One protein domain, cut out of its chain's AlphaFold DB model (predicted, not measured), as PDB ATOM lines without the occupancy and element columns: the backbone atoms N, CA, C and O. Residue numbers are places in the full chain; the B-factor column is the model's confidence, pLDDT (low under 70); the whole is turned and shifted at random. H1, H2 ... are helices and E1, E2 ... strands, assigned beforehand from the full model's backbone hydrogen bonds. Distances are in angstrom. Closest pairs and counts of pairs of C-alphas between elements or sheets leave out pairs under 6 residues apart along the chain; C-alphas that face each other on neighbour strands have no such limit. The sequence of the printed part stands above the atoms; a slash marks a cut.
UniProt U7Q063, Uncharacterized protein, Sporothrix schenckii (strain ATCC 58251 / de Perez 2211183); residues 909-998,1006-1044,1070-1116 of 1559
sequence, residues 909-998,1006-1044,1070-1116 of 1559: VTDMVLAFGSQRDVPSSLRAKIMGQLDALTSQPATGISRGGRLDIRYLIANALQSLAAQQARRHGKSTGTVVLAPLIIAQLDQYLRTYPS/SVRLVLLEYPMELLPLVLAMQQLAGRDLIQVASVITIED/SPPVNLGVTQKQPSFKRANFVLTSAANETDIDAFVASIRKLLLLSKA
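What this domain is: This is residues 909 to 998, 1006 to 1044 and 1070 to 1116 of the 1559 residues of an uncharacterized protein of Sporothrix schenckii (strain ATCC 58251 / de Perez 2211183) (UniProt U7Q063). A twisted sheet of five parallel strands forms the core of three layers, helices covering both faces of the sheet: H1 and H5 over one face, H4 over the other. H2 and H3 cross each other and only graze the sheet, H3 also packs on H4, and residues 965 to 974, of which 965 to 968 belong to H2, stick out. The printed part has 176 residues and runs E1 H1 E2 H2 H3 E3 H4 E4 E5 H5, of mixed class, helices and strands, with sheet order E2 E3 E1 E4 E5. It is compact, with a radius of gyration of the C-alphas of 17.0 A and spans of 52 by 48 by 28 A.

Where its parts are: Find C-alpha 912 at (-14.545, -43.400, -30.988); there E1, residues 912 to 918, begins and runs 19.5 A. Next come H1, residues 924 to 935, 16.2 A, and E2, residues 948 to 952. H2, residues 953 to 968, runs 21.5 A to C-alpha 968 at (-33.488, -19.184, -23.960), and H3, residues 978 to 994, runs 24.3 A. Then follow E3, residues 1009 to 1015, H4, residues 1016 to 1029, E4, residues 1034 to 1040, and E5, residues 1089 to 1092. H5, residues 1097 to 1116, runs 28.1 A to C-alpha 1116 at (-2.695, -47.530, -36.376).

How they stand to each other: Look between E1 and E3 for N 914 and O 1010, 2.8 A apart, and between E1 and E4 for N 915 and O 1035, 2.8 A. At the edge strands find N 951 and O 1011 of E2 and E3, 2.9 A, and N 1038 and O 1089 of E4 and E5, 2.9 A. E1, H1, E2 and E3, H4, E4 are split strand-helix-strand units, another strand lying between their two strands, with right-handed crossovers. H1, at a height of 9.5 A over the sheet, and H5, at 9.3 A, are on the same face and only just touch, with 3 pairs of C-alphas within 8 A, the closest those of Leu 934 and Val 1104, 6.7 A. H4 is on the opposite face at a height of 8.9 A, over E1 and E4. H3 touches H4, closest C-alphas Thr 978 and Leu 1021, 5.1 A, about perpendicular at 73 degrees. H3 also touches H2, closest C-alphas Leu 984 and Ala 960, 5.5 A. In H1 and H2 every O i to N i+4 pair is within hydrogen-bond range; in H3 11 of 13 are, in H4 8 of 10, in H5 15 of 16.

The domain as a whole: The C-alphas farthest apart are those of Arg 970 and Thr 1098, 53.9 A. Residues 999 to 1005 and 1045 to 1069 are not printed, with C-alpha gaps of 7.0 A and 32.3 A. The link from H1 to E2 is long. Confidence is under 70 in 53 residues, among them 966 to 976 and 1070 to 1086.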
ATOM      1  N   VAL A 909      -8.459 -38.791 -24.298       59.36
ATOM      2  CA  VAL A 909      -8.519 -39.190 -25.713       59.36
ATOM      3  C   VAL A 909      -9.647 -40.190 -25.970       59.36
ATOM      4  O   VAL A 909      -9.566 -41.362 -25.588       59.36
ATOM      5  N   THR A 910     -10.681 -39.738 -26.677       67.85
ATOM      6  CA  THR A 910     -11.844 -40.559 -27.039       67.85
ATOM      7  C   THR A 910     -11.672 -41.101 -28.459       67.85
ATOM      8  O   THR A 910     -12.021 -40.425 -29.422       67.85
ATOM      9  N   ASP A 911     -11.135 -42.321 -28.614       69.84
ATOM     10  CA  ASP A 911     -10.841 -42.877 -29.952       69.84
ATOM     11  C   ASP A 911     -12.093 -42.997 -30.847       69.84
ATOM     12  O   ASP A 911     -11.963 -42.950 -32.070       69.84
ATOM     13  N   MET A 912     -13.277 -43.247 -30.262       82.89
ATOM     14  CA  MET A 912     -14.545 -43.400 -30.988       82.89
ATOM     15  C   MET A 912     -15.785 -43.296 -30.076       82.89
ATOM     16  O   MET A 912     -15.800 -43.780 -28.943       82.89
ATOM     17  N   VAL A 913     -16.882 -42.779 -30.626       89.22
ATOM     18  CA  VAL A 913     -18.245 -42.845 -30.085       89.22
ATOM     19  C   VAL A 913     -19.088 -43.733 -31.007       89.22
ATOM     20  O   VAL A 913     -19.378 -43.372 -32.147       89.22
ATOM     21  N   LEU A 914     -19.498 -44.905 -30.525       91.39
ATOM     22  CA  LEU A 914     -20.423 -45.793 -31.222       91.39
ATOM     23  C   LEU A 914     -21.848 -45.535 -30.734       91.39
ATOM     24  O   LEU A 914     -22.255 -45.997 -29.666       91.39
ATOM     25  N   ALA A 915     -22.628 -44.822 -31.539       92.95
ATOM     26  CA  ALA A 915     -24.059 -44.706 -31.328       92.95
ATOM     27  C   ALA A 915     -24.748 -46.017 -31.731       92.95
ATOM     28  O   ALA A 915     -24.628 -46.452 -32.876       92.95
ATOM     29  N   PHE A 916     -25.486 -46.640 -30.810       92.58
ATOM     30  CA  PHE A 916     -26.183 -47.909 -31.030       92.58
ATOM     31  C   PHE A 916     -27.694 -47.758 -30.826       92.58
ATOM     32  O   PHE A 916     -28.157 -47.425 -29.734       92.58
ATOM     33  N   GLY A 917     -28.470 -48.046 -31.871       89.46
ATOM     34  CA  GLY A 917     -29.929 -48.027 -31.827       89.46
ATOM     35  C   GLY A 917     -30.553 -49.391 -32.098       89.46
ATOM     36  O   GLY A 917     -30.020 -50.202 -32.851       89.46
ATOM     37  N   SER A 918     -31.728 -49.645 -31.527       86.73
ATOM     38  CA  SER A 918     -32.521 -50.845 -31.823       86.73
ATOM     39  C   SER A 918     -33.976 -50.490 -32.087       86.73
ATOM     40  O   SER A 918     -34.553 -49.666 -31.370       86.73
ATOM     41  N   GLN A 919     -34.591 -51.148 -33.067       82.88
ATOM     42  CA  GLN A 919     -36.034 -51.086 -33.262       82.88
ATOM     43  C   GLN A 919     -36.787 -51.681 -32.060       82.88
ATOM     44  O   GLN A 919     -36.306 -52.613 -31.414       82.88
ATOM     45  N   ARG A 920     -37.968 -51.126 -31.744       75.86
ATOM     46  CA  ARG A 920     -38.780 -51.508 -30.569       75.86
ATOM     47  C   ARG A 920     -39.151 -52.998 -30.538       75.86
ATOM     48  O   ARG A 920     -39.328 -53.551 -29.459       75.86
ATOM     49  N   ASP A 921     -39.222 -53.620 -31.710       80.58
ATOM     50  CA  ASP A 921     -39.640 -55.009 -31.925       80.58
ATOM     51  C   ASP A 921     -38.465 -56.015 -31.870       80.58
ATOM     52  O   ASP A 921     -38.657 -57.219 -32.026       80.58
ATOM     53  N   VAL A 922     -37.228 -55.540 -31.658       83.50
ATOM     54  CA  VAL A 922     -36.029 -56.391 -31.547       83.50
ATOM     55  C   VAL A 922     -36.008 -57.105 -30.185       83.50
ATOM     56  O   VAL A 922     -36.164 -56.441 -29.156       83.50
ATOM     57  N   PRO A 923     -35.744 -58.428 -30.124       83.87
ATOM     58  CA  PRO A 923     -35.651 -59.154 -28.859       83.87
ATOM     59  C   PRO A 923     -34.641 -58.530 -27.888       83.87
ATOM     60  O   PRO A 923     -33.471 -58.319 -28.222       83.87
ATOM     61  N   SER A 924     -35.071 -58.289 -26.647       84.75
ATOM     62  CA  SER A 924     -34.223 -57.708 -25.597       84.75
ATOM     63  C   SER A 924     -32.995 -58.571 -25.281       84.75
ATOM     64  O   SER A 924     -31.934 -58.028 -24.979       84.75
ATOM     65  N   SER A 925     -33.107 -59.893 -25.427       86.67
ATOM     66  CA  SER A 925     -31.999 -60.851 -25.338       86.67
ATOM     67  C   SER A 925     -30.947 -60.652 -26.435       86.67
ATOM     68  O   SER A 925     -29.755 -60.673 -26.136       86.67
ATOM     69  N   LEU A 926     -31.363 -60.399 -27.683       87.30
ATOM     70  CA  LEU A 926     -30.453 -60.129 -28.801       87.30
ATOM     71  C   LEU A 926     -29.703 -58.810 -28.578       87.30
ATOM     72  O   LEU A 926     -28.475 -58.784 -28.650       87.30
ATOM     73  N   ARG A 927     -30.419 -57.732 -28.221       86.91
ATOM     74  CA  ARG A 927     -29.783 -56.448 -27.877       86.91
ATOM     75  C   ARG A 927     -28.821 -56.591 -26.693       86.91
ATOM     76  O   ARG A 927     -27.723 -56.045 -26.752       86.91
ATOM     77  N   ALA A 928     -29.195 -57.330 -25.646       85.92
ATOM     78  CA  ALA A 928     -28.322 -57.572 -24.499       85.92
ATOM     79  C   ALA A 928     -27.056 -58.361 -24.880       85.92
ATOM     80  O   ALA A 928     -25.975 -58.015 -24.408       85.92
ATOM     81  N   LYS A 929     -27.161 -59.360 -25.770       88.97
ATOM     82  CA  LYS A 929     -26.004 -60.108 -26.289       88.97
ATOM     83  C   LYS A 929     -25.043 -59.199 -27.058       88.97
ATOM     84  O   LYS A 929     -23.862 -59.159 -26.722       88.97
ATOM     85  N   ILE A 930     -25.552 -58.429 -28.024       89.98
ATOM     86  CA  ILE A 930     -24.738 -57.516 -28.842       89.98
ATOM     87  C   ILE A 930     -24.063 -56.462 -27.952       89.98
ATOM     88  O   ILE A 930     -22.852 -56.279 -28.018       89.98
ATOM     89  N   MET A 931     -24.818 -55.810 -27.062       86.45
ATOM     90  CA  MET A 931     -24.279 -54.783 -26.161       86.45
ATOM     91  C   MET A 931     -23.281 -55.360 -25.133       86.45
ATOM     92  O   MET A 931     -22.360 -54.663 -24.713       86.45
ATOM     93  N   GLY A 932     -23.422 -56.633 -24.749       86.10
ATOM     94  CA  GLY A 932     -22.453 -57.344 -23.909       86.10
ATOM     95  C   GLY A 932     -21.147 -57.679 -24.639       86.10
ATOM     96  O   GLY A 932     -20.070 -57.503 -24.074       86.10
ATOM     97  N   GLN A 933     -21.216 -58.100 -25.907       88.19
ATOM     98  CA  GLN A 933     -20.022 -58.304 -26.738       88.19
ATOM     99  C   GLN A 933     -19.309 -56.982 -27.065       88.19
ATOM    100  O   GLN A 933     -18.081 -56.950 -27.098       88.19
ATOM    101  N   LEU A 934     -20.053 -55.885 -27.256       86.79
ATOM    102  CA  LEU A 934     -19.473 -54.553 -27.458       86.79
ATOM    103  C   LEU A 934     -18.754 -54.037 -26.199       86.79
ATOM    104  O   LEU A 934     -17.637 -53.539 -26.324       86.79
ATOM    105  N   ASP A 935     -19.304 -54.232 -24.995       82.97
ATOM    106  CA  ASP A 935     -18.573 -53.949 -23.743       82.97
ATOM    107  C   ASP A 935     -17.274 -54.754 -23.642       82.97
ATOM    108  O   ASP A 935     -16.246 -54.214 -23.229       82.97
ATOM    109  N   ALA A 936     -17.297 -56.028 -24.048       82.32
ATOM    110  CA  ALA A 936     -16.128 -56.905 -24.024       82.32
ATOM    111  C   ALA A 936     -15.020 -56.495 -25.019       82.32
ATOM    112  O   ALA A 936     -13.898 -56.985 -24.915       82.32
ATOM    113  N   LEU A 937     -15.287 -55.571 -25.957       77.32
ATOM    114  CA  LEU A 937     -14.234 -54.898 -26.730       77.32
ATOM    115  C   LEU A 937     -13.509 -53.800 -25.931       77.32
ATOM    116  O   LEU A 937     -12.415 -53.392 -26.322       77.32
ATOM    117  N   THR A 938     -14.114 -53.304 -24.848       71.66
ATOM    118  CA  THR A 938     -13.598 -52.189 -24.031       71.66
ATOM    119  C   THR A 938     -12.895 -52.639 -22.753       71.66
ATOM    120  O   THR A 938     -12.065 -51.895 -22.225       71.66
ATOM    121  N   SER A 939     -13.188 -53.845 -22.254       71.44
ATOM    122  CA  SER A 939     -12.476 -54.428 -21.117       71.44
ATOM    123  C   SER A 939     -11.056 -54.821 -21.524       71.44
ATOM    124  O   SER A 939     -10.835 -55.597 -22.454       71.44
ATOM    125  N   GLN A 940     -10.058 -54.263 -20.837       64.66
ATOM    126  CA  GLN A 940      -8.661 -54.587 -21.114       64.66
ATOM    127  C   GLN A 940      -8.319 -55.956 -20.484       64.66
ATOM    128  O   GLN A 940      -8.324 -56.060 -19.255       64.66
ATOM    129  N   PRO A 941      -7.976 -57.009 -21.266       57.31
ATOM    130  CA  PRO A 941      -7.918 -58.383 -20.743       57.31
ATOM    131  C   PRO A 941      -6.891 -58.630 -19.631       57.31
ATOM    132  O   PRO A 941      -7.029 -59.588 -18.881       57.31
ATOM    133  N   ALA A 942      -5.867 -57.777 -19.529       55.23
ATOM    134  CA  ALA A 942      -4.796 -57.888 -18.539       55.23
ATOM    135  C   ALA A 942      -5.084 -57.170 -17.206       55.23
ATOM    136  O   ALA A 942      -4.366 -57.398 -16.240       55.23
ATOM    137  N   THR A 943      -6.089 -56.287 -17.144       58.22
ATOM    138  CA  THR A 943      -6.378 -55.470 -15.945       58.22
ATOM    139  C   THR A 943      -7.841 -55.512 -15.505       58.22
ATOM    140  O   THR A 943      -8.157 -55.053 -14.413       58.22
ATOM    141  N   GLY A 944      -8.756 -56.014 -16.341       57.30
ATOM    142  CA  GLY A 944     -10.197 -56.034 -16.059       57.30
ATOM    143  C   GLY A 944     -10.879 -54.659 -16.113       57.30
ATOM    144  O   GLY A 944     -12.104 -54.587 -16.044       57.30
ATOM    145  N   ILE A 945     -10.118 -53.572 -16.281       57.45
ATOM    146  CA  ILE A 945     -10.646 -52.209 -16.346       57.45
ATOM    147  C   ILE A 945     -11.345 -52.005 -17.699       57.45
ATOM    148  O   ILE A 945     -10.719 -52.114 -18.759       57.45
ATOM    149  N   SER A 946     -12.640 -51.689 -17.664       64.11
ATOM    150  CA  SER A 946     -13.407 -51.286 -18.847       64.11
ATOM    151  C   SER A 946     -13.059 -49.858 -19.251       64.11
ATOM    152  O   SER A 946     -13.469 -48.904 -18.598       64.11
ATOM    153  N   ARG A 947     -12.360 -49.699 -20.379       66.94
ATOM    154  CA  ARG A 947     -12.067 -48.401 -21.020       66.94
ATOM    155  C   ARG A 947     -13.258 -47.895 -21.852       66.94
ATOM    156  O   ARG A 947     -13.074 -47.338 -22.935       66.94
ATOM    157  N   GLY A 948     -14.476 -48.179 -21.388       72.90
ATOM    158  CA  GLY A 948     -15.719 -48.045 -22.139       72.90
ATOM    159  C   GLY A 948     -16.817 -47.374 -21.323       72.90
ATOM    160  O   GLY A 948     -17.227 -47.904 -20.293       72.90
ATOM    161  N   GLY A 949     -17.309 -46.227 -21.792       77.80
ATOM    162  CA  GLY A 949     -18.449 -45.533 -21.194       77.80
ATOM    163  C   GLY A 949     -19.760 -45.955 -21.857       77.80
ATOM    164  O   GLY A 949     -19.847 -45.959 -23.082       77.80
ATOM    165  N   ARG A 950     -20.799 -46.276 -21.078       83.96
ATOM    166  CA  ARG A 950     -22.173 -46.457 -21.585       83.96
ATOM    167  C   ARG A 950     -23.023 -45.243 -21.242       83.96
ATOM    168  O   ARG A 950     -23.073 -44.848 -20.080       83.96
ATOM    169  N   LEU A 951     -23.748 -44.714 -22.223       88.20
ATOM    170  CA  LEU A 951     -24.555 -43.508 -22.069       88.20
ATOM    171  C   LEU A 951     -25.867 -43.615 -22.856       88.20
ATOM    172  O   LEU A 951     -25.882 -44.122 -23.970       88.20
ATOM    173  N   ASP A 952     -26.970 -43.126 -22.293       89.49
ATOM    174  CA  ASP A 952     -28.259 -43.017 -22.988       89.49
ATOM    175  C   ASP A 952     -28.412 -41.592 -23.529       89.49
ATOM    176  O   ASP A 952     -28.328 -40.626 -22.764       89.49
ATOM    177  N   ILE A 953     -28.672 -41.434 -24.829       92.71
ATOM    178  CA  ILE A 953     -28.810 -40.111 -25.454       92.71
ATOM    179  C   ILE A 953     -29.906 -39.257 -24.800       92.71
ATOM    180  O   ILE A 953     -29.834 -38.032 -24.831       92.71
ATOM    181  N   ARG A 954     -30.911 -39.873 -24.161       90.77
ATOM    182  CA  ARG A 954     -31.991 -39.161 -23.462       90.77
ATOM    183  C   ARG A 954     -31.487 -38.389 -22.244       90.77
ATOM    184  O   ARG A 954     -32.071 -37.359 -21.923       90.77
ATOM    185  N   TYR A 955     -30.403 -38.840 -21.609       92.92
ATOM    186  CA  TYR A 955     -29.726 -38.089 -20.549       92.92
ATOM    187  C   TYR A 955     -29.069 -36.823 -21.118       92.92
ATOM    188  O   TYR A 955     -29.351 -35.722 -20.651       92.92
ATOM    189  N   LEU A 956     -28.298 -36.954 -22.205       91.98
ATOM    190  CA  LEU A 956     -27.699 -35.797 -22.883       91.98
ATOM    191  C   LEU A 956     -28.751 -34.822 -23.424       91.98
ATOM    192  O   LEU A 956     -28.557 -33.617 -23.335       91.98
ATOM    193  N   ILE A 957     -29.875 -35.319 -23.950       91.45
ATOM    194  CA  ILE A 957     -30.991 -34.485 -24.422       91.45
ATOM    195  C   ILE A 957     -31.655 -33.739 -23.263       91.45
ATOM    196  O   ILE A 957     -31.982 -32.567 -23.425       91.45
ATOM    197  N   ALA A 958     -31.841 -34.373 -22.102       88.87
ATOM    198  CA  ALA A 958     -32.372 -33.695 -20.922       88.87
ATOM    199  C   ALA A 958     -31.437 -32.561 -20.469       88.87
ATOM    200  O   ALA A 958     -31.892 -31.428 -20.317       88.87
ATOM    201  N   ASN A 959     -30.132 -32.835 -20.361       86.05
ATOM    202  CA  ASN A 959     -29.133 -31.826 -20.012       86.05
ATOM    203  C   ASN A 959     -29.069 -30.699 -21.061       86.05
ATOM    204  O   ASN A 959     -29.095 -29.526 -20.698       86.05
ATOM    205  N   ALA A 960     -29.060 -31.032 -22.357       87.76
ATOM    206  CA  ALA A 960     -29.011 -30.067 -23.457       87.76
ATOM    207  C   ALA A 960     -30.272 -29.189 -23.534       87.76
ATOM    208  O   ALA A 960     -30.175 -27.997 -23.818       87.76
ATOM    209  N   LEU A 961     -31.459 -29.742 -23.255       87.05
ATOM    210  CA  LEU A 961     -32.699 -28.964 -23.153       87.05
ATOM    211  C   LEU A 961     -32.724 -28.091 -21.892       87.05
ATOM    212  O   LEU A 961     -33.247 -26.981 -21.942       87.05
ATOM    213  N   GLN A 962     -32.130 -28.540 -20.783       84.66
ATOM    214  CA  GLN A 962     -31.997 -27.746 -19.560       84.66
ATOM    215  C   GLN A 962     -31.004 -26.583 -19.737       84.66
ATOM    216  O   GLN A 962     -31.323 -25.454 -19.362       84.66
ATOM    217  N   SER A 963     -29.845 -26.812 -20.365       76.86
ATOM    218  CA  SER A 963     -28.900 -25.741 -20.711       76.86
ATOM    219  C   SER A 963     -29.492 -24.782 -21.746       76.86
ATOM    220  O   SER A 963     -29.342 -23.568 -21.620       76.86
ATOM    221  N   LEU A 964     -30.238 -25.303 -22.730       76.80
ATOM    222  CA  LEU A 964     -30.962 -24.483 -23.700       76.80
ATOM    223  C   LEU A 964     -32.041 -23.628 -23.027       76.80
ATOM    224  O   LEU A 964     -32.153 -22.459 -23.368       76.80
ATOM    225  N   ALA A 965     -32.789 -24.149 -22.051       73.47
ATOM    226  CA  ALA A 965     -33.776 -23.365 -21.305       73.47
ATOM    227  C   ALA A 965     -33.120 -22.221 -20.504       73.47
ATOM    228  O   ALA A 965     -33.619 -21.095 -20.516       73.47
ATOM    229  N   ALA A 966     -31.964 -22.478 -19.880       68.46
ATOM    230  CA  ALA A 966     -31.178 -21.451 -19.193       68.46
ATOM    231  C   ALA A 966     -30.664 -20.352 -20.151       68.46
ATOM    232  O   ALA A 966     -30.616 -19.181 -19.778       68.46
ATOM    233  N   GLN A 967     -30.337 -20.701 -21.402       63.27
ATOM    234  CA  GLN A 967     -29.954 -19.744 -22.449       63.27
ATOM    235  C   GLN A 967     -31.160 -19.026 -23.090       63.27
ATOM    236  O   GLN A 967     -31.092 -17.829 -23.369       63.27
ATOM    237  N   GLN A 968     -32.281 -19.720 -23.313       57.69
ATOM    238  CA  GLN A 968     -33.488 -19.184 -23.960       57.69
ATOM    239  C   GLN A 968     -34.226 -18.156 -23.101       57.69
ATOM    240  O   GLN A 968     -34.899 -17.288 -23.653       57.69
ATOM    241  N   ALA A 969     -33.996 -18.139 -21.784       46.86
ATOM    242  CA  ALA A 969     -34.350 -17.007 -20.925       46.86
ATOM    243  C   ALA A 969     -33.754 -15.658 -21.401       46.86
ATOM    244  O   ALA A 969     -34.213 -14.607 -20.961       46.86
ATOM    245  N   ARG A 970     -32.759 -15.671 -22.308       44.35
ATOM    246  CA  ARG A 970     -32.150 -14.486 -22.937       44.35
ATOM    247  C   ARG A 970     -32.383 -14.360 -24.457       44.35
ATOM    248  O   ARG A 970     -31.936 -13.372 -25.032       44.35
ATOM    249  N   ARG A 971     -33.019 -15.325 -25.147       42.09
ATOM    250  CA  ARG A 971     -33.208 -15.289 -26.621       42.09
ATOM    251  C   ARG A 971     -34.511 -15.949 -27.095       42.09
ATOM    252  O   ARG A 971     -34.780 -17.111 -26.804       42.09
ATOM    253  N   HIS A 972     -35.277 -15.224 -27.914       38.62
ATOM    254  CA  HIS A 972     -36.593 -15.642 -28.409       38.62
ATOM    255  C   HIS A 972     -36.565 -16.804 -29.432       38.62
ATOM    256  O   HIS A 972     -35.989 -16.703 -30.513       38.62
ATOM    257  N   GLY A 973     -37.348 -17.850 -29.154       42.33
ATOM    258  CA  GLY A 973     -38.409 -18.294 -30.074       42.33
ATOM    259  C   GLY A 973     -38.093 -19.185 -31.288       42.33
ATOM    260  O   GLY A 973     -39.045 -19.636 -31.919       42.33
ATOM    261  N   LYS A 974     -36.833 -19.488 -31.637       49.28
ATOM    262  CA  LYS A 974     -36.528 -20.456 -32.723       49.28
ATOM    263  C   LYS A 974     -36.712 -21.918 -32.249       49.28
ATOM    264  O   LYS A 974     -36.479 -22.234 -31.084       49.28
ATOM    265  N   SER A 975     -37.164 -22.807 -33.142       52.85
ATOM    266  CA  SER A 975     -37.666 -24.152 -32.797       52.85
ATOM    267  C   SER A 975     -36.582 -25.186 -32.440       52.85
ATOM    268  O   SER A 975     -35.421 -25.081 -32.833       52.85
ATOM    269  N   THR A 976     -36.978 -26.241 -31.717       63.96
ATOM    270  CA  THR A 976     -36.117 -27.348 -31.248       63.96
ATOM    271  C   THR A 976     -35.786 -28.377 -32.344       63.96
ATOM    272  O   THR A 976     -35.899 -29.585 -32.146       63.96
ATOM    273  N   GLY A 977     -35.377 -27.908 -33.526       71.94
ATOM    274  CA  GLY A 977     -34.942 -28.771 -34.627       71.94
ATOM    275  C   GLY A 977     -33.675 -29.573 -34.294       71.94
ATOM    276  O   GLY A 977     -32.828 -29.132 -33.517       71.94
ATOM    277  N   THR A 978     -33.500 -30.741 -34.918       80.54
ATOM    278  CA  THR A 978     -32.353 -31.638 -34.660       80.54
ATOM    279  C   THR A 978     -30.993 -30.970 -34.884       80.54
ATOM    280  O   THR A 978     -30.063 -31.221 -34.124       80.54
ATOM    281  N   VAL A 979     -30.895 -30.074 -35.872       79.86
ATOM    282  CA  VAL A 979     -29.688 -29.283 -36.183       79.86
ATOM    283  C   VAL A 979     -29.336 -28.291 -35.064       79.86
ATOM    284  O   VAL A 979     -28.163 -28.051 -34.809       79.86
ATOM    285  N   VAL A 980     -30.332 -27.753 -34.350       83.16
ATOM    286  CA  VAL A 980     -30.124 -26.854 -33.197       83.16
ATOM    287  C   VAL A 980     -29.699 -27.643 -31.955       83.16
ATOM    288  O   VAL A 980     -28.912 -27.152 -31.148       83.16
ATOM    289  N   LEU A 981     -30.210 -28.868 -31.803       87.62
ATOM    290  CA  LEU A 981     -30.001 -29.695 -30.615       87.62
ATOM    291  C   LEU A 981     -28.690 -30.503 -30.653       87.62
ATOM    292  O   LEU A 981     -28.066 -30.698 -29.613       87.62
ATOM    293  N   ALA A 982     -28.246 -30.959 -31.829       91.03
ATOM    294  CA  ALA A 982     -27.048 -31.794 -31.966       91.03
ATOM    295  C   ALA A 982     -25.732 -31.142 -31.468       91.03
ATOM    296  O   ALA A 982     -24.987 -31.841 -30.778       91.03
ATOM    297  N   PRO A 983     -25.440 -29.843 -31.708       88.23
ATOM    298  CA  PRO A 983     -24.248 -29.183 -31.159       88.23
ATOM    299  C   PRO A 983     -24.249 -29.153 -29.625       88.23
ATOM    300  O   PRO A 983     -23.240 -29.444 -28.991       88.23
ATOM    301  N   LEU A 984     -25.413 -28.885 -29.023       87.61
ATOM    302  CA  LEU A 984     -25.578 -28.859 -27.568       87.61
ATOM    303  C   LEU A 984     -25.350 -30.249 -26.956       87.61
ATOM    304  O   LEU A 984     -24.711 -30.367 -25.917       87.61
ATOM    305  N   ILE A 985     -25.817 -31.312 -27.619       90.96
ATOM    306  CA  ILE A 985     -25.573 -32.699 -27.193       90.96
ATOM    307  C   ILE A 985     -24.084 -33.062 -27.295       90.96
ATOM    308  O   ILE A 985     -23.583 -33.756 -26.415       90.96
ATOM    309  N   ILE A 986     -23.364 -32.577 -28.315       89.95
ATOM    310  CA  ILE A 986     -21.906 -32.759 -28.437       89.95
ATOM    311  C   ILE A 986     -21.170 -32.063 -27.282       89.95
ATOM    312  O   ILE A 986     -20.318 -32.686 -26.653       89.95
ATOM    313  N   ALA A 987     -21.543 -30.829 -26.931       85.12
ATOM    314  CA  ALA A 987     -20.961 -30.128 -25.782       85.12
ATOM    315  C   ALA A 987     -21.259 -30.834 -24.438       85.12
ATOM    316  O   ALA A 987     -20.382 -30.943 -23.585       85.12
ATOM    317  N   GLN A 988     -22.470 -31.375 -24.254       86.12
ATOM    318  CA  GLN A 988     -22.814 -32.167 -23.063       86.12
ATOM    319  C   GLN A 988     -22.092 -33.529 -23.017       86.12
ATOM    320  O   GLN A 988     -21.792 -34.022 -21.932       86.12
ATOM    321  N   LEU A 989     -21.797 -34.133 -24.175       87.98
ATOM    322  CA  LEU A 989     -21.000 -35.359 -24.279       87.98
ATOM    323  C   LEU A 989     -19.535 -35.112 -23.901       87.98
ATOM    324  O   LEU A 989     -18.966 -35.906 -23.159       87.98
ATOM    325  N   ASP A 990     -18.950 -34.002 -24.360       82.56
ATOM    326  CA  ASP A 990     -17.593 -33.600 -23.974       82.56
ATOM    327  C   ASP A 990     -17.492 -33.364 -22.466       82.56
ATOM    328  O   ASP A 990     -16.627 -33.939 -21.808       82.56
ATOM    329  N   GLN A 991     -18.440 -32.620 -21.886       77.88
ATOM    330  CA  GLN A 991     -18.450 -32.392 -20.442       77.88
ATOM    331  C   GLN A 991     -18.559 -33.700 -19.649       77.88
ATOM    332  O   GLN A 991     -17.845 -33.878 -18.665       77.88
ATOM    333  N   TYR A 992     -19.400 -34.642 -20.094       79.54
ATOM    334  CA  TYR A 992     -19.522 -35.962 -19.469       79.54
ATOM    335  C   TYR A 992     -18.192 -36.740 -19.474       79.54
ATOM    336  O   TYR A 992     -17.862 -37.415 -18.496       79.54
ATOM    337  N   LEU A 993     -17.400 -36.609 -20.541       77.63
ATOM    338  CA  LEU A 993     -16.090 -37.251 -20.674       77.63
ATOM    339  C   LEU A 993     -14.999 -36.542 -19.859       77.63
ATOM    340  O   LEU A 993     -14.175 -37.226 -19.257       77.63
ATOM    341  N   ARG A 994     -15.039 -35.207 -19.738       69.66
ATOM    342  CA  ARG A 994     -14.177 -34.451 -18.806       69.66
ATOM    343  C   ARG A 994     -14.491 -34.747 -17.335       69.66
ATOM    344  O   ARG A 994     -13.583 -34.766 -16.517       69.66
ATOM    345  N   THR A 995     -15.754 -35.024 -16.992       66.99
ATOM    346  CA  THR A 995     -16.150 -35.410 -15.621       66.99
ATOM    347  C   THR A 995     -15.782 -36.842 -15.227       66.99
ATOM    348  O   THR A 995     -15.948 -37.202 -14.060       66.99
ATOM    349  N   TYR A 996     -15.301 -37.678 -16.152       59.84
ATOM    350  CA  TYR A 996     -14.800 -39.003 -15.791       59.84
ATOM    351  C   TYR A 996     -13.444 -38.862 -15.078       59.84
ATOM    352  O   TYR A 996     -12.525 -38.278 -15.651       59.84
ATOM    353  N   PRO A 997     -13.275 -39.388 -13.849       49.51
ATOM    354  CA  PRO A 997     -12.051 -39.175 -13.087       49.51
ATOM    355  C   PRO A 997     -10.864 -39.917 -13.717       49.51
ATOM    356  O   PRO A 997     -10.738 -41.135 -13.596       49.51
ATOM    357  N   SER A 998      -9.956 -39.162 -14.339       45.76
ATOM    358  CA  SER A 998      -8.586 -39.603 -14.645       45.76
ATOM    359  C   SER A 998      -7.771 -39.855 -13.365       45.76
ATOM    360  O   SER A 998      -6.869 -40.690 -13.332       45.76
ATOM    361  N   SER A1006      -8.118 -44.032 -19.803       59.69
ATOM    362  CA  SER A1006      -8.772 -43.112 -20.739       59.69
ATOM    363  C   SER A1006      -9.851 -43.816 -21.579       59.69
ATOM    364  O   SER A1006      -9.642 -44.945 -22.051       59.69
ATOM    365  N   VAL A1007     -11.020 -43.176 -21.707       64.10
ATOM    366  CA  VAL A1007     -12.257 -43.775 -22.241       64.10
ATOM    367  C   VAL A1007     -12.189 -43.852 -23.765       64.10
ATOM    368  O   VAL A1007     -12.584 -42.944 -24.487       64.10
ATOM    369  N   ARG A1008     -11.692 -44.985 -24.264       71.60
ATOM    370  CA  ARG A1008     -11.428 -45.211 -25.691       71.60
ATOM    371  C   ARG A1008     -12.671 -45.514 -26.528       71.60
ATOM    372  O   ARG A1008     -12.619 -45.377 -27.746       71.60
ATOM    373  N   LEU A1009     -13.771 -45.943 -25.910       82.43
ATOM    374  CA  LEU A1009     -15.052 -46.132 -26.593       82.43
ATOM    375  C   LEU A1009     -16.202 -45.586 -25.750       82.43
ATOM    376  O   LEU A1009     -16.351 -45.953 -24.587       82.43
ATOM    377  N   VAL A1010     -17.076 -44.798 -26.370       87.28
ATOM    378  CA  VAL A1010     -18.384 -44.457 -25.797       87.28
ATOM    379  C   VAL A1010     -19.483 -45.196 -26.551       87.28
ATOM    380  O   VAL A1010     -19.631 -45.028 -27.758       87.28
ATOM    381  N   LEU A1011     -20.267 -46.002 -25.842       90.44
ATOM    382  CA  LEU A1011     -21.475 -46.657 -26.334       90.44
ATOM    383  C   LEU A1011     -22.683 -45.762 -26.035       90.44
ATOM    384  O   LEU A1011     -23.184 -45.739 -24.908       90.44
ATOM    385  N   LEU A1012     -23.131 -45.012 -27.045       92.64
ATOM    386  CA  LEU A1012     -24.258 -44.084 -26.952       92.64
ATOM    387  C   LEU A1012     -25.553 -44.776 -27.410       92.64
ATOM    388  O   LEU A1012     -25.839 -44.870 -28.603       92.64
ATOM    389  N   GLU A1013     -26.353 -45.268 -26.469       92.13
ATOM    390  CA  GLU A1013     -27.649 -45.875 -26.769       92.13
ATOM    391  C   GLU A1013     -28.675 -44.816 -27.198       92.13
ATOM    392  O   GLU A1013     -28.848 -43.795 -26.524       92.13
ATOM    393  N   TYR A1014     -29.403 -45.075 -28.291       92.25
ATOM    394  CA  TYR A1014     -30.502 -44.219 -28.741       92.25
ATOM    395  C   TYR A1014     -31.750 -45.010 -29.185       92.25
ATOM    396  O   TYR A1014     -31.640 -46.023 -29.881       92.25
ATOM    397  N   PRO A1015     -32.974 -44.556 -28.849       88.60
ATOM    398  CA  PRO A1015     -34.190 -45.077 -29.472       88.60
ATOM    399  C   PRO A1015     -34.230 -44.685 -30.957       88.60
ATOM    400  O   PRO A1015     -33.906 -43.552 -31.309       88.60
ATOM    401  N   MET A1016     -34.673 -45.602 -31.827       81.34
ATOM    402  CA  MET A1016     -34.642 -45.457 -33.298       81.34
ATOM    403  C   MET A1016     -35.246 -44.144 -33.837       81.34
ATOM    404  O   MET A1016     -34.807 -43.631 -34.865       81.34
ATOM    405  N   GLU A1017     -36.223 -43.584 -33.120       85.21
ATOM    406  CA  GLU A1017     -36.891 -42.306 -33.402       85.21
ATOM    407  C   GLU A1017     -35.914 -41.117 -33.467       85.21
ATOM    408  O   GLU A1017     -36.166 -40.142 -34.173       85.21
ATOM    409  N   LEU A1018     -34.775 -41.214 -32.775       89.89
ATOM    410  CA  LEU A1018     -33.728 -40.193 -32.717       89.89
ATOM    411  C   LEU A1018     -32.586 -40.422 -33.724       89.89
ATOM    412  O   LEU A1018     -31.602 -39.684 -33.697       89.89
ATOM    413  N   LEU A1019     -32.710 -41.374 -34.660       90.29
ATOM    414  CA  LEU A1019     -31.721 -41.553 -35.735       90.29
ATOM    415  C   LEU A1019     -31.410 -40.243 -36.504       90.29
ATOM    416  O   LEU A1019     -30.232 -39.995 -36.752       90.29
ATOM    417  N   PRO A1020     -32.376 -39.356 -36.839       89.27
ATOM    418  CA  PRO A1020     -32.067 -38.080 -37.497       89.27
ATOM    419  C   PRO A1020     -31.196 -37.134 -36.655       89.27
ATOM    420  O   PRO A1020     -30.449 -36.334 -37.214       89.27
ATOM    421  N   LEU A1021     -31.278 -37.226 -35.324       92.32
ATOM    422  CA  LEU A1021     -30.490 -36.426 -34.384       92.32
ATOM    423  C   LEU A1021     -29.062 -36.977 -34.252       92.32
ATOM    424  O   LEU A1021     -28.101 -36.219 -34.326       92.32
ATOM    425  N   VAL A1022     -28.922 -38.302 -34.154       92.87
ATOM    426  CA  VAL A1022     -27.621 -38.995 -34.143       92.87
ATOM    427  C   VAL A1022     -26.868 -38.796 -35.463       92.87
ATOM    428  O   VAL A1022     -25.665 -38.546 -35.460       92.87
ATOM    429  N   LEU A1023     -27.571 -38.827 -36.599       91.30
ATOM    430  CA  LEU A1023     -26.978 -38.511 -37.901       91.30
ATOM    431  C   LEU A1023     -26.538 -37.042 -37.993       91.30
ATOM    432  O   LEU A1023     -25.490 -36.777 -38.569       91.30
ATOM    433  N   ALA A1024     -27.273 -36.100 -37.388       91.00
ATOM    434  CA  ALA A1024     -26.832 -34.707 -37.301       91.00
ATOM    435  C   ALA A1024     -25.569 -34.556 -36.429       91.00
ATOM    436  O   ALA A1024     -24.648 -33.845 -36.824       91.00
ATOM    437  N   MET A1025     -25.463 -35.280 -35.306       93.34
ATOM    438  CA  MET A1025     -24.225 -35.324 -34.510       93.34
ATOM    439  C   MET A1025     -23.043 -35.870 -35.325       93.34
ATOM    440  O   MET A1025     -21.978 -35.261 -35.332       93.34
ATOM    441  N   GLN A1026     -23.234 -36.967 -36.068       91.99
ATOM    442  CA  GLN A1026     -22.205 -37.511 -36.965       91.99
ATOM    443  C   GLN A1026     -21.802 -36.523 -38.072       91.99
ATOM    444  O   GLN A1026     -20.632 -36.469 -38.438       91.99
ATOM    445  N   GLN A1027     -22.739 -35.739 -38.612       90.40
ATOM    446  CA  GLN A1027     -22.422 -34.716 -39.616       90.40
ATOM    447  C   GLN A1027     -21.598 -33.556 -39.030       90.40
ATOM    448  O   GLN A1027     -20.753 -33.010 -39.730       90.40
ATOM    449  N   LEU A1028     -21.798 -33.206 -37.755       89.15
ATOM    450  CA  LEU A1028     -21.032 -32.159 -37.069       89.15
ATOM    451  C   LEU A1028     -19.634 -32.628 -36.638       89.15
ATOM    452  O   LEU A1028     -18.667 -31.886 -36.794       89.15
ATOM    453  N   ALA A1029     -19.535 -33.842 -36.092       88.63
ATOM    454  CA  ALA A1029     -18.309 -34.390 -35.509       88.63
ATOM    455  C   ALA A1029     -17.425 -35.174 -36.497       88.63
ATOM    456  O   ALA A1029     -16.239 -35.365 -36.243       88.63
ATOM    457  N   GLY A1030     -17.994 -35.641 -37.609       86.67
ATOM    458  CA  GLY A1030     -17.349 -36.569 -38.533       86.67
ATOM    459  C   GLY A1030     -17.669 -38.038 -38.244       86.67
ATOM    460  O   GLY A1030     -18.049 -38.431 -37.136       86.67
ATOM    461  N   ARG A1031     -17.501 -38.873 -39.277       86.03
ATOM    462  CA  ARG A1031     -17.728 -40.329 -39.206       86.03
ATOM    463  C   ARG A1031     -16.637 -41.067 -38.438       86.03
ATOM    464  O   ARG A1031     -16.895 -42.155 -37.934       86.03
ATOM    465  N   ASP A1032     -15.440 -40.498 -38.366       80.81
ATOM    466  CA  ASP A1032     -14.299 -41.138 -37.711       80.81
ATOM    467  C   ASP A1032     -14.445 -41.091 -36.188       80.81
ATOM    468  O   ASP A1032     -14.164 -42.082 -35.518       80.81
ATOM    469  N   LEU A1033     -14.991 -39.987 -35.659       84.55
ATOM    470  CA  LEU A1033     -15.332 -39.864 -34.244       84.55
ATOM    471  C   LEU A1033     -16.677 -40.527 -33.912       84.55
ATOM    472  O   LEU A1033     -16.747 -41.282 -32.948       84.55
ATOM    473  N   ILE A1034     -17.747 -40.272 -34.682       89.70
ATOM    474  CA  ILE A1034     -19.090 -40.811 -34.394       89.70
ATOM    475  C   ILE A1034     -19.508 -41.842 -35.448       89.70
ATOM    476  O   ILE A1034     -19.835 -41.507 -36.588       89.70
ATOM    477  N   GLN A1035     -19.599 -43.104 -35.033       90.05
ATOM    478  CA  GLN A1035     -20.114 -44.220 -35.830       90.05
ATOM    479  C   GLN A1035     -21.550 -44.554 -35.427       90.05
ATOM    480  O   GLN A1035     -21.879 -44.564 -34.244       90.05
ATOM    481  N   VAL A1036     -22.408 -44.864 -36.402       91.69
ATOM    482  CA  VAL A1036     -23.827 -45.170 -36.167       91.69
ATOM    483  C   VAL A1036     -24.117 -46.624 -36.527       91.69
ATOM    484  O   VAL A1036     -24.022 -47.020 -37.688       91.69
ATOM    485  N   ALA A1037     -24.503 -47.410 -35.526       90.46
ATOM    486  CA  ALA A1037     -24.954 -48.787 -35.663       90.46
ATOM    487  C   ALA A1037     -26.445 -48.913 -35.320       90.46
ATOM    488  O   ALA A1037     -26.924 -48.326 -34.349       90.46
ATOM    489  N   SER A1038     -27.183 -49.726 -36.080       85.76
ATOM    490  CA  SER A1038     -28.597 -49.999 -35.796       85.76
ATOM    491  C   SER A1038     -28.989 -51.463 -35.977       85.76
ATOM    492  O   SER A1038     -28.583 -52.093 -36.954       85.76
ATOM    493  N   VAL A1039     -29.837 -51.974 -35.079       85.96
ATOM    494  CA  VAL A1039     -30.501 -53.281 -35.206       85.96
ATOM    495  C   VAL A1039     -31.963 -53.082 -35.606       85.96
ATOM    496  O   VAL A1039     -32.716 -52.396 -34.910       85.96
ATOM    497  N   ILE A1040     -32.362 -53.689 -36.720       83.52
ATOM    498  CA  ILE A1040     -33.672 -53.521 -37.367       83.52
ATOM    499  C   ILE A1040     -34.377 -54.877 -37.399       83.52
ATOM    500  O   ILE A1040     -33.722 -55.896 -37.631       83.52
ATOM    501  N   THR A1041     -35.697 -54.930 -37.213       80.07
ATOM    502  CA  THR A1041     -36.431 -56.155 -37.563       80.07
ATOM    503  C   THR A1041     -36.544 -56.296 -39.077       80.07
ATOM    504  O   THR A1041     -36.640 -55.312 -39.810       80.07
ATOM    505  N   ILE A1042     -36.511 -57.533 -39.574       69.49
ATOM    506  CA  ILE A1042     -36.888 -57.786 -40.966       69.49
ATOM    507  C   ILE A1042     -38.395 -57.513 -41.060       69.49
ATOM    508  O   ILE A1042     -39.171 -58.169 -40.365       69.49
ATOM    509  N   GLU A1043     -38.813 -56.530 -41.869       57.57
ATOM    510  CA  GLU A1043     -40.238 -56.300 -42.151       57.57
ATOM    511  C   GLU A1043     -40.772 -57.480 -42.987       57.57
ATOM    512  O   GLU A1043     -40.800 -57.425 -44.217       57.57
ATOM    513  N   ASP A1044     -41.212 -58.548 -42.313       42.90
ATOM    514  CA  ASP A1044     -42.042 -59.594 -42.911       42.90
ATOM    515  C   ASP A1044     -43.324 -58.942 -43.443       42.90
ATOM    516  O   ASP A1044     -44.281 -58.668 -42.708       42.90
ATOM    517  N   SER A1070     -45.594 -36.011 -20.655       25.80
ATOM    518  CA  SER A1070     -46.620 -35.729 -21.660       25.80
ATOM    519  C   SER A1070     -46.436 -34.316 -22.213       25.80
ATOM    520  O   SER A1070     -46.236 -33.417 -21.391       25.80
ATOM    521  N   PRO A1071     -46.595 -34.065 -23.526       33.80
ATOM    522  CA  PRO A1071     -46.636 -34.994 -24.670       33.80
ATOM    523  C   PRO A1071     -45.201 -35.264 -25.209       33.80
ATOM    524  O   PRO A1071     -44.241 -34.799 -24.592       33.80
ATOM    525  N   PRO A1072     -44.978 -36.003 -26.320       32.47
ATOM    526  CA  PRO A1072     -43.653 -36.028 -26.949       32.47
ATOM    527  C   PRO A1072     -43.232 -34.630 -27.427       32.47
ATOM    528  O   PRO A1072     -44.035 -33.903 -28.015       32.47
ATOM    529  N   VAL A1073     -41.954 -34.280 -27.240       36.03
ATOM    530  CA  VAL A1073     -41.348 -33.111 -27.898       36.03
ATOM    531  C   VAL A1073     -41.415 -33.357 -29.404       36.03
ATOM    532  O   VAL A1073     -40.792 -34.287 -29.917       36.03
ATOM    533  N   ASN A1074     -42.222 -32.563 -30.103       35.27
ATOM    534  CA  ASN A1074     -42.563 -32.820 -31.497       35.27
ATOM    535  C   ASN A1074     -41.435 -32.328 -32.422       35.27
ATOM    536  O   ASN A1074     -41.502 -31.234 -32.976       35.27
ATOM    537  N   LEU A1075     -40.374 -33.136 -32.539       41.85
ATOM    538  CA  LEU A1075     -39.083 -32.860 -33.204       41.85
ATOM    539  C   LEU A1075     -39.156 -32.646 -34.738       41.85
ATOM    540  O   LEU A1075     -38.171 -32.862 -35.442       41.85
ATOM    541  N   GLY A1076     -40.314 -32.275 -35.289       34.73
ATOM    542  CA  GLY A1076     -40.518 -32.055 -36.728       34.73
ATOM    543  C   GLY A1076     -40.406 -33.318 -37.595       34.73
ATOM    544  O   GLY A1076     -40.406 -33.221 -38.822       34.73
ATOM    545  N   VAL A1077     -40.313 -34.503 -36.982       40.27
ATOM    546  CA  VAL A1077     -40.176 -35.784 -37.686       40.27
ATOM    547  C   VAL A1077     -41.516 -36.159 -38.321       40.27
ATOM    548  O   VAL A1077     -42.345 -36.848 -37.727       40.27
ATOM    549  N   THR A1078     -41.728 -35.688 -39.552       36.93
ATOM    550  CA  THR A1078     -42.819 -36.165 -40.412       36.93
ATOM    551  C   THR A1078     -42.752 -37.689 -40.534       36.93
ATOM    552  O   THR A1078     -41.669 -38.274 -40.543       36.93
ATOM    553  N   GLN A1079     -43.912 -38.350 -40.595       41.49
ATOM    554  CA  GLN A1079     -44.069 -39.789 -40.328       41.49
ATOM    555  C   GLN A1079     -43.605 -40.713 -41.481       41.49
ATOM    556  O   GLN A1079     -44.255 -41.696 -41.832       41.49
ATOM    557  N   LYS A1080     -42.461 -40.395 -42.089       40.45
ATOM    558  CA  LYS A1080     -41.765 -41.195 -43.098       40.45
ATOM    559  C   LYS A1080     -40.714 -42.033 -42.361       40.45
ATOM    560  O   LYS A1080     -39.860 -41.457 -41.694       40.45
ATOM    561  N   GLN A1081     -40.797 -43.369 -42.448       44.67
ATOM    562  CA  GLN A1081     -39.860 -44.283 -41.765       44.67
ATOM    563  C   GLN A1081     -38.407 -43.811 -41.975       44.67
ATOM    564  O   GLN A1081     -38.025 -43.579 -43.130       44.67
ATOM    565  N   PRO A1082     -37.600 -43.642 -40.909       53.76
ATOM    566  CA  PRO A1082     -36.254 -43.109 -41.042       53.76
ATOM    567  C   PRO A1082     -35.428 -44.074 -41.895       53.76
ATOM    568  O   PRO A1082     -35.312 -45.255 -41.585       53.76
ATOM    569  N   SER A1083     -34.881 -43.584 -43.007       60.24
ATOM    570  CA  SER A1083     -34.216 -44.419 -44.009       60.24
ATOM    571  C   SER A1083     -32.950 -45.069 -43.438       60.24
ATOM    572  O   SER A1083     -31.871 -44.471 -43.470       60.24
ATOM    573  N   PHE A1084     -33.082 -46.303 -42.947       61.39
ATOM    574  CA  PHE A1084     -32.049 -47.029 -42.199       61.39
ATOM    575  C   PHE A1084     -30.718 -47.200 -42.951       61.39
ATOM    576  O   PHE A1084     -29.669 -47.310 -42.327       61.39
ATOM    577  N   LYS A1085     -30.745 -47.104 -44.290       63.41
ATOM    578  CA  LYS A1085     -29.574 -47.051 -45.188       63.41
ATOM    579  C   LYS A1085     -28.553 -45.938 -44.871       63.41
ATOM    580  O   LYS A1085     -27.533 -45.864 -45.545       63.41
ATOM    581  N   ARG A1086     -28.836 -45.038 -43.918       65.01
ATOM    582  CA  ARG A1086     -27.916 -43.979 -43.461       65.01
ATOM    583  C   ARG A1086     -27.036 -44.363 -42.261       65.01
ATOM    584  O   ARG A1086     -26.136 -43.591 -41.954       65.01
ATOM    585  N   ALA A1087     -27.273 -45.491 -41.585       73.04
ATOM    586  CA  ALA A1087     -26.371 -45.981 -40.536       73.04
ATOM    587  C   ALA A1087     -25.114 -46.631 -41.151       73.04
ATOM    588  O   ALA A1087     -25.208 -47.278 -42.193       73.04
ATOM    589  N   ASN A1088     -23.950 -46.480 -40.509       80.53
ATOM    590  CA  ASN A1088     -22.682 -47.084 -40.945       80.53
ATOM    591  C   ASN A1088     -22.735 -48.614 -40.868       80.53
ATOM    592  O   ASN A1088     -22.228 -49.301 -41.752       80.53
ATOM    593  N   PHE A1089     -23.360 -49.134 -39.809       85.75
ATOM    594  CA  PHE A1089     -23.548 -50.560 -39.588       85.75
ATOM    595  C   PHE A1089     -25.028 -50.873 -39.361       85.75
ATOM    596  O   PHE A1089     -25.713 -50.224 -38.567       85.75
ATOM    597  N   VAL A1090     -25.521 -51.902 -40.041       84.65
ATOM    598  CA  VAL A1090     -26.898 -52.389 -39.923       84.65
ATOM    599  C   VAL A1090     -26.862 -53.883 -39.643       84.65
ATOM    600  O   VAL A1090     -26.211 -54.628 -40.371       84.65
ATOM    601  N   LEU A1091     -27.586 -54.313 -38.612       86.95
ATOM    602  CA  LEU A1091     -27.800 -55.720 -38.291       86.95
ATOM    603  C   LEU A1091     -29.303 -56.034 -38.329       86.95
ATOM    604  O   LEU A1091     -30.125 -55.232 -37.878       86.95
ATOM    605  N   THR A1092     -29.681 -57.197 -38.852       86.02
ATOM    606  CA  THR A1092     -31.073 -57.665 -38.839       86.02
ATOM    607  C   THR A1092     -31.384 -58.425 -37.546       86.02
ATOM    608  O   THR A1092     -30.514 -59.045 -36.941       86.02
ATOM    609  N   SER A1093     -32.647 -58.439 -37.119       84.19
ATOM    610  CA  SER A1093     -33.086 -59.195 -35.932       84.19
ATOM    611  C   SER A1093     -32.986 -60.718 -36.080       84.19
ATOM    612  O   SER A1093     -33.103 -61.429 -35.086       84.19
ATOM    613  N   ALA A1094     -32.818 -61.209 -37.310       83.03
ATOM    614  CA  ALA A1094     -32.609 -62.617 -37.646       83.03
ATOM    615  C   ALA A1094     -31.131 -62.946 -37.944       83.03
ATOM    616  O   ALA A1094     -30.840 -64.038 -38.430       83.03
ATOM    617  N   ALA A1095     -30.213 -62.008 -37.682       84.40
ATOM    618  CA  ALA A1095     -28.780 -62.224 -37.817       84.40
ATOM    619  C   ALA A1095     -28.321 -63.410 -36.955       84.40
ATOM    620  O   ALA A1095     -28.703 -63.545 -35.789       84.40
ATOM    621  N   ASN A1096     -27.506 -64.277 -37.550       87.95
ATOM    622  CA  ASN A1096     -26.948 -65.440 -36.873       87.95
ATOM    623  C   ASN A1096     -25.735 -65.039 -35.999       87.95
ATOM    624  O   ASN A1096     -25.276 -63.899 -36.018       87.95
ATOM    625  N   GLU A1097     -25.197 -65.978 -35.219       89.07
ATOM    626  CA  GLU A1097     -24.069 -65.696 -34.318       89.07
ATOM    627  C   GLU A1097     -22.796 -65.257 -35.064       89.07
ATOM    628  O   GLU A1097     -22.142 -64.311 -34.634       89.07
ATOM    629  N   THR A1098     -22.510 -65.833 -36.236       90.48
ATOM    630  CA  THR A1098     -21.381 -65.408 -37.080       90.48
ATOM    631  C   THR A1098     -21.574 -64.026 -37.717       90.48
ATOM    632  O   THR A1098     -20.589 -63.310 -37.884       90.48
ATOM    633  N   ASP A1099     -22.809 -63.599 -38.007       91.12
ATOM    634  CA  ASP A1099     -23.102 -62.236 -38.477       91.12
ATOM    635  C   ASP A1099     -22.832 -61.208 -37.364       91.12
ATOM    636  O   ASP A1099     -22.249 -60.148 -37.608       91.12
ATOM    637  N   ILE A1100     -23.240 -61.532 -36.128       91.29
ATOM    638  CA  ILE A1100     -22.998 -60.697 -34.944       91.29
ATOM    639  C   ILE A1100     -21.491 -60.595 -34.679       91.29
ATOM    640  O   ILE A1100     -20.969 -59.489 -34.527       91.29
ATOM    641  N   ASP A1101     -20.775 -61.720 -34.682       90.35
ATOM    642  CA  ASP A1101     -19.329 -61.740 -34.452       90.35
ATOM    643  C   ASP A1101     -18.564 -60.992 -35.559       90.35
ATOM    644  O   ASP A1101     -17.607 -60.275 -35.265       90.35
ATOM    645  N   ALA A1102     -19.011 -61.061 -36.821       91.14
ATOM    646  CA  ALA A1102     -18.447 -60.281 -37.925       91.14
ATOM    647  C   ALA A1102     -18.701 -58.764 -37.780       91.14
ATOM    648  O   ALA A1102     -17.811 -57.951 -38.061       91.14
ATOM    649  N   PHE A1103     -19.881 -58.365 -37.295       90.78
ATOM    650  CA  PHE A1103     -20.212 -56.978 -36.946       90.78
ATOM    651  C   PHE A1103     -19.319 -56.463 -35.799       90.78
ATOM    652  O   PHE A1103     -18.678 -55.415 -35.932       90.78
ATOM    653  N   VAL A1104     -19.178 -57.237 -34.716       90.56
ATOM    654  CA  VAL A1104     -18.304 -56.920 -33.570       90.56
ATOM    655  C   VAL A1104     -16.829 -56.855 -34.002       90.56
ATOM    656  O   VAL A1104     -16.112 -55.925 -33.625       90.56
ATOM    657  N   ALA A1105     -16.369 -57.776 -34.853       87.75
ATOM    658  CA  ALA A1105     -15.013 -57.769 -35.407       87.75
ATOM    659  C   ALA A1105     -14.744 -56.556 -36.318       87.75
ATOM    660  O   ALA A1105     -13.641 -56.006 -36.294       87.75
ATOM    661  N   SER A1106     -15.744 -56.096 -37.076       89.55
ATOM    662  CA  SER A1106     -15.637 -54.897 -37.922       89.55
ATOM    663  C   SER A1106     -15.453 -53.628 -37.082       89.55
ATOM    664  O   SER A1106     -14.557 -52.827 -37.353       89.55
ATOM    665  N   ILE A1107     -16.226 -53.493 -36.001       87.81
ATOM    666  CA  ILE A1107     -16.100 -52.405 -35.018       87.81
ATOM    667  C   ILE A1107     -14.738 -52.470 -34.306       87.81
ATOM    668  O   ILE A1107     -14.055 -51.453 -34.166       87.81
ATOM    669  N   ARG A1108     -14.277 -53.672 -33.930       84.23
ATOM    670  CA  ARG A1108     -12.941 -53.883 -33.348       84.23
ATOM    671  C   ARG A1108     -11.813 -53.499 -34.310       84.23
ATOM    672  O   ARG A1108     -10.830 -52.910 -33.872       84.23
ATOM    673  N   LYS A1109     -11.942 -53.801 -35.609       85.46
ATOM    674  CA  LYS A1109     -10.972 -53.391 -36.637       85.46
ATOM    675  C   LYS A1109     -10.894 -51.869 -36.743       85.46
ATOM    676  O   LYS A1109      -9.793 -51.337 -36.821       85.46
ATOM    677  N   LEU A1110     -12.030 -51.173 -36.697       82.59
ATOM    678  CA  LEU A1110     -12.077 -49.710 -36.749       82.59
ATOM    679  C   LEU A1110     -11.384 -49.064 -35.532       82.59
ATOM    680  O   LEU A1110     -10.521 -48.207 -35.706       82.59
ATOM    681  N   LEU A1111     -11.653 -49.575 -34.324       77.17
ATOM    682  CA  LEU A1111     -10.983 -49.188 -33.066       77.17
ATOM    683  C   LEU A1111      -9.471 -49.471 -33.023       77.17
ATOM    684  O   LEU A1111      -8.779 -48.983 -32.125       77.17
ATOM    685  N   LEU A1112      -8.957 -50.285 -33.946       75.60
ATOM    686  CA  LEU A1112      -7.525 -50.518 -34.144       75.60
ATOM    687  C   LEU A1112      -6.959 -49.642 -35.268       75.60
ATOM    688  O   LEU A1112      -5.808 -49.228 -35.179       75.60
ATOM    689  N   LEU A1113      -7.753 -49.322 -36.295       67.91
ATOM    690  CA  LEU A1113      -7.334 -48.482 -37.418       67.91
ATOM    691  C   LEU A1113      -7.103 -47.023 -37.001       67.91
ATOM    692  O   LEU A1113      -6.124 -46.424 -37.441       67.91
ATOM    693  N   SER A1114      -7.933 -46.485 -36.097       63.84
ATOM    694  CA  SER A1114      -7.707 -45.158 -35.502       63.84
ATOM    695  C   SER A1114      -6.328 -45.071 -34.832       63.84
ATOM    696  O   SER A1114      -5.550 -44.166 -35.135       63.84
ATOM    697  N   LYS A1115      -5.970 -46.085 -34.032       53.15
ATOM    698  CA  LYS A1115      -4.661 -46.218 -33.358       53.15
ATOM    699  C   LYS A1115      -3.497 -46.507 -34.302       53.15
ATOM    700  O   LYS A1115      -2.378 -46.084 -34.033       53.15
ATOM    701  N   ALA A1116      -3.732 -47.245 -35.387       39.82
ATOM    702  CA  ALA A1116      -2.695 -47.530 -36.376       39.82
ATOM    703  C   ALA A1116      -2.215 -46.242 -37.061       39.82
ATOM    704  O   ALA A1116      -1.028 -46.105 -37.344       39.82
TER     705      ALA A1116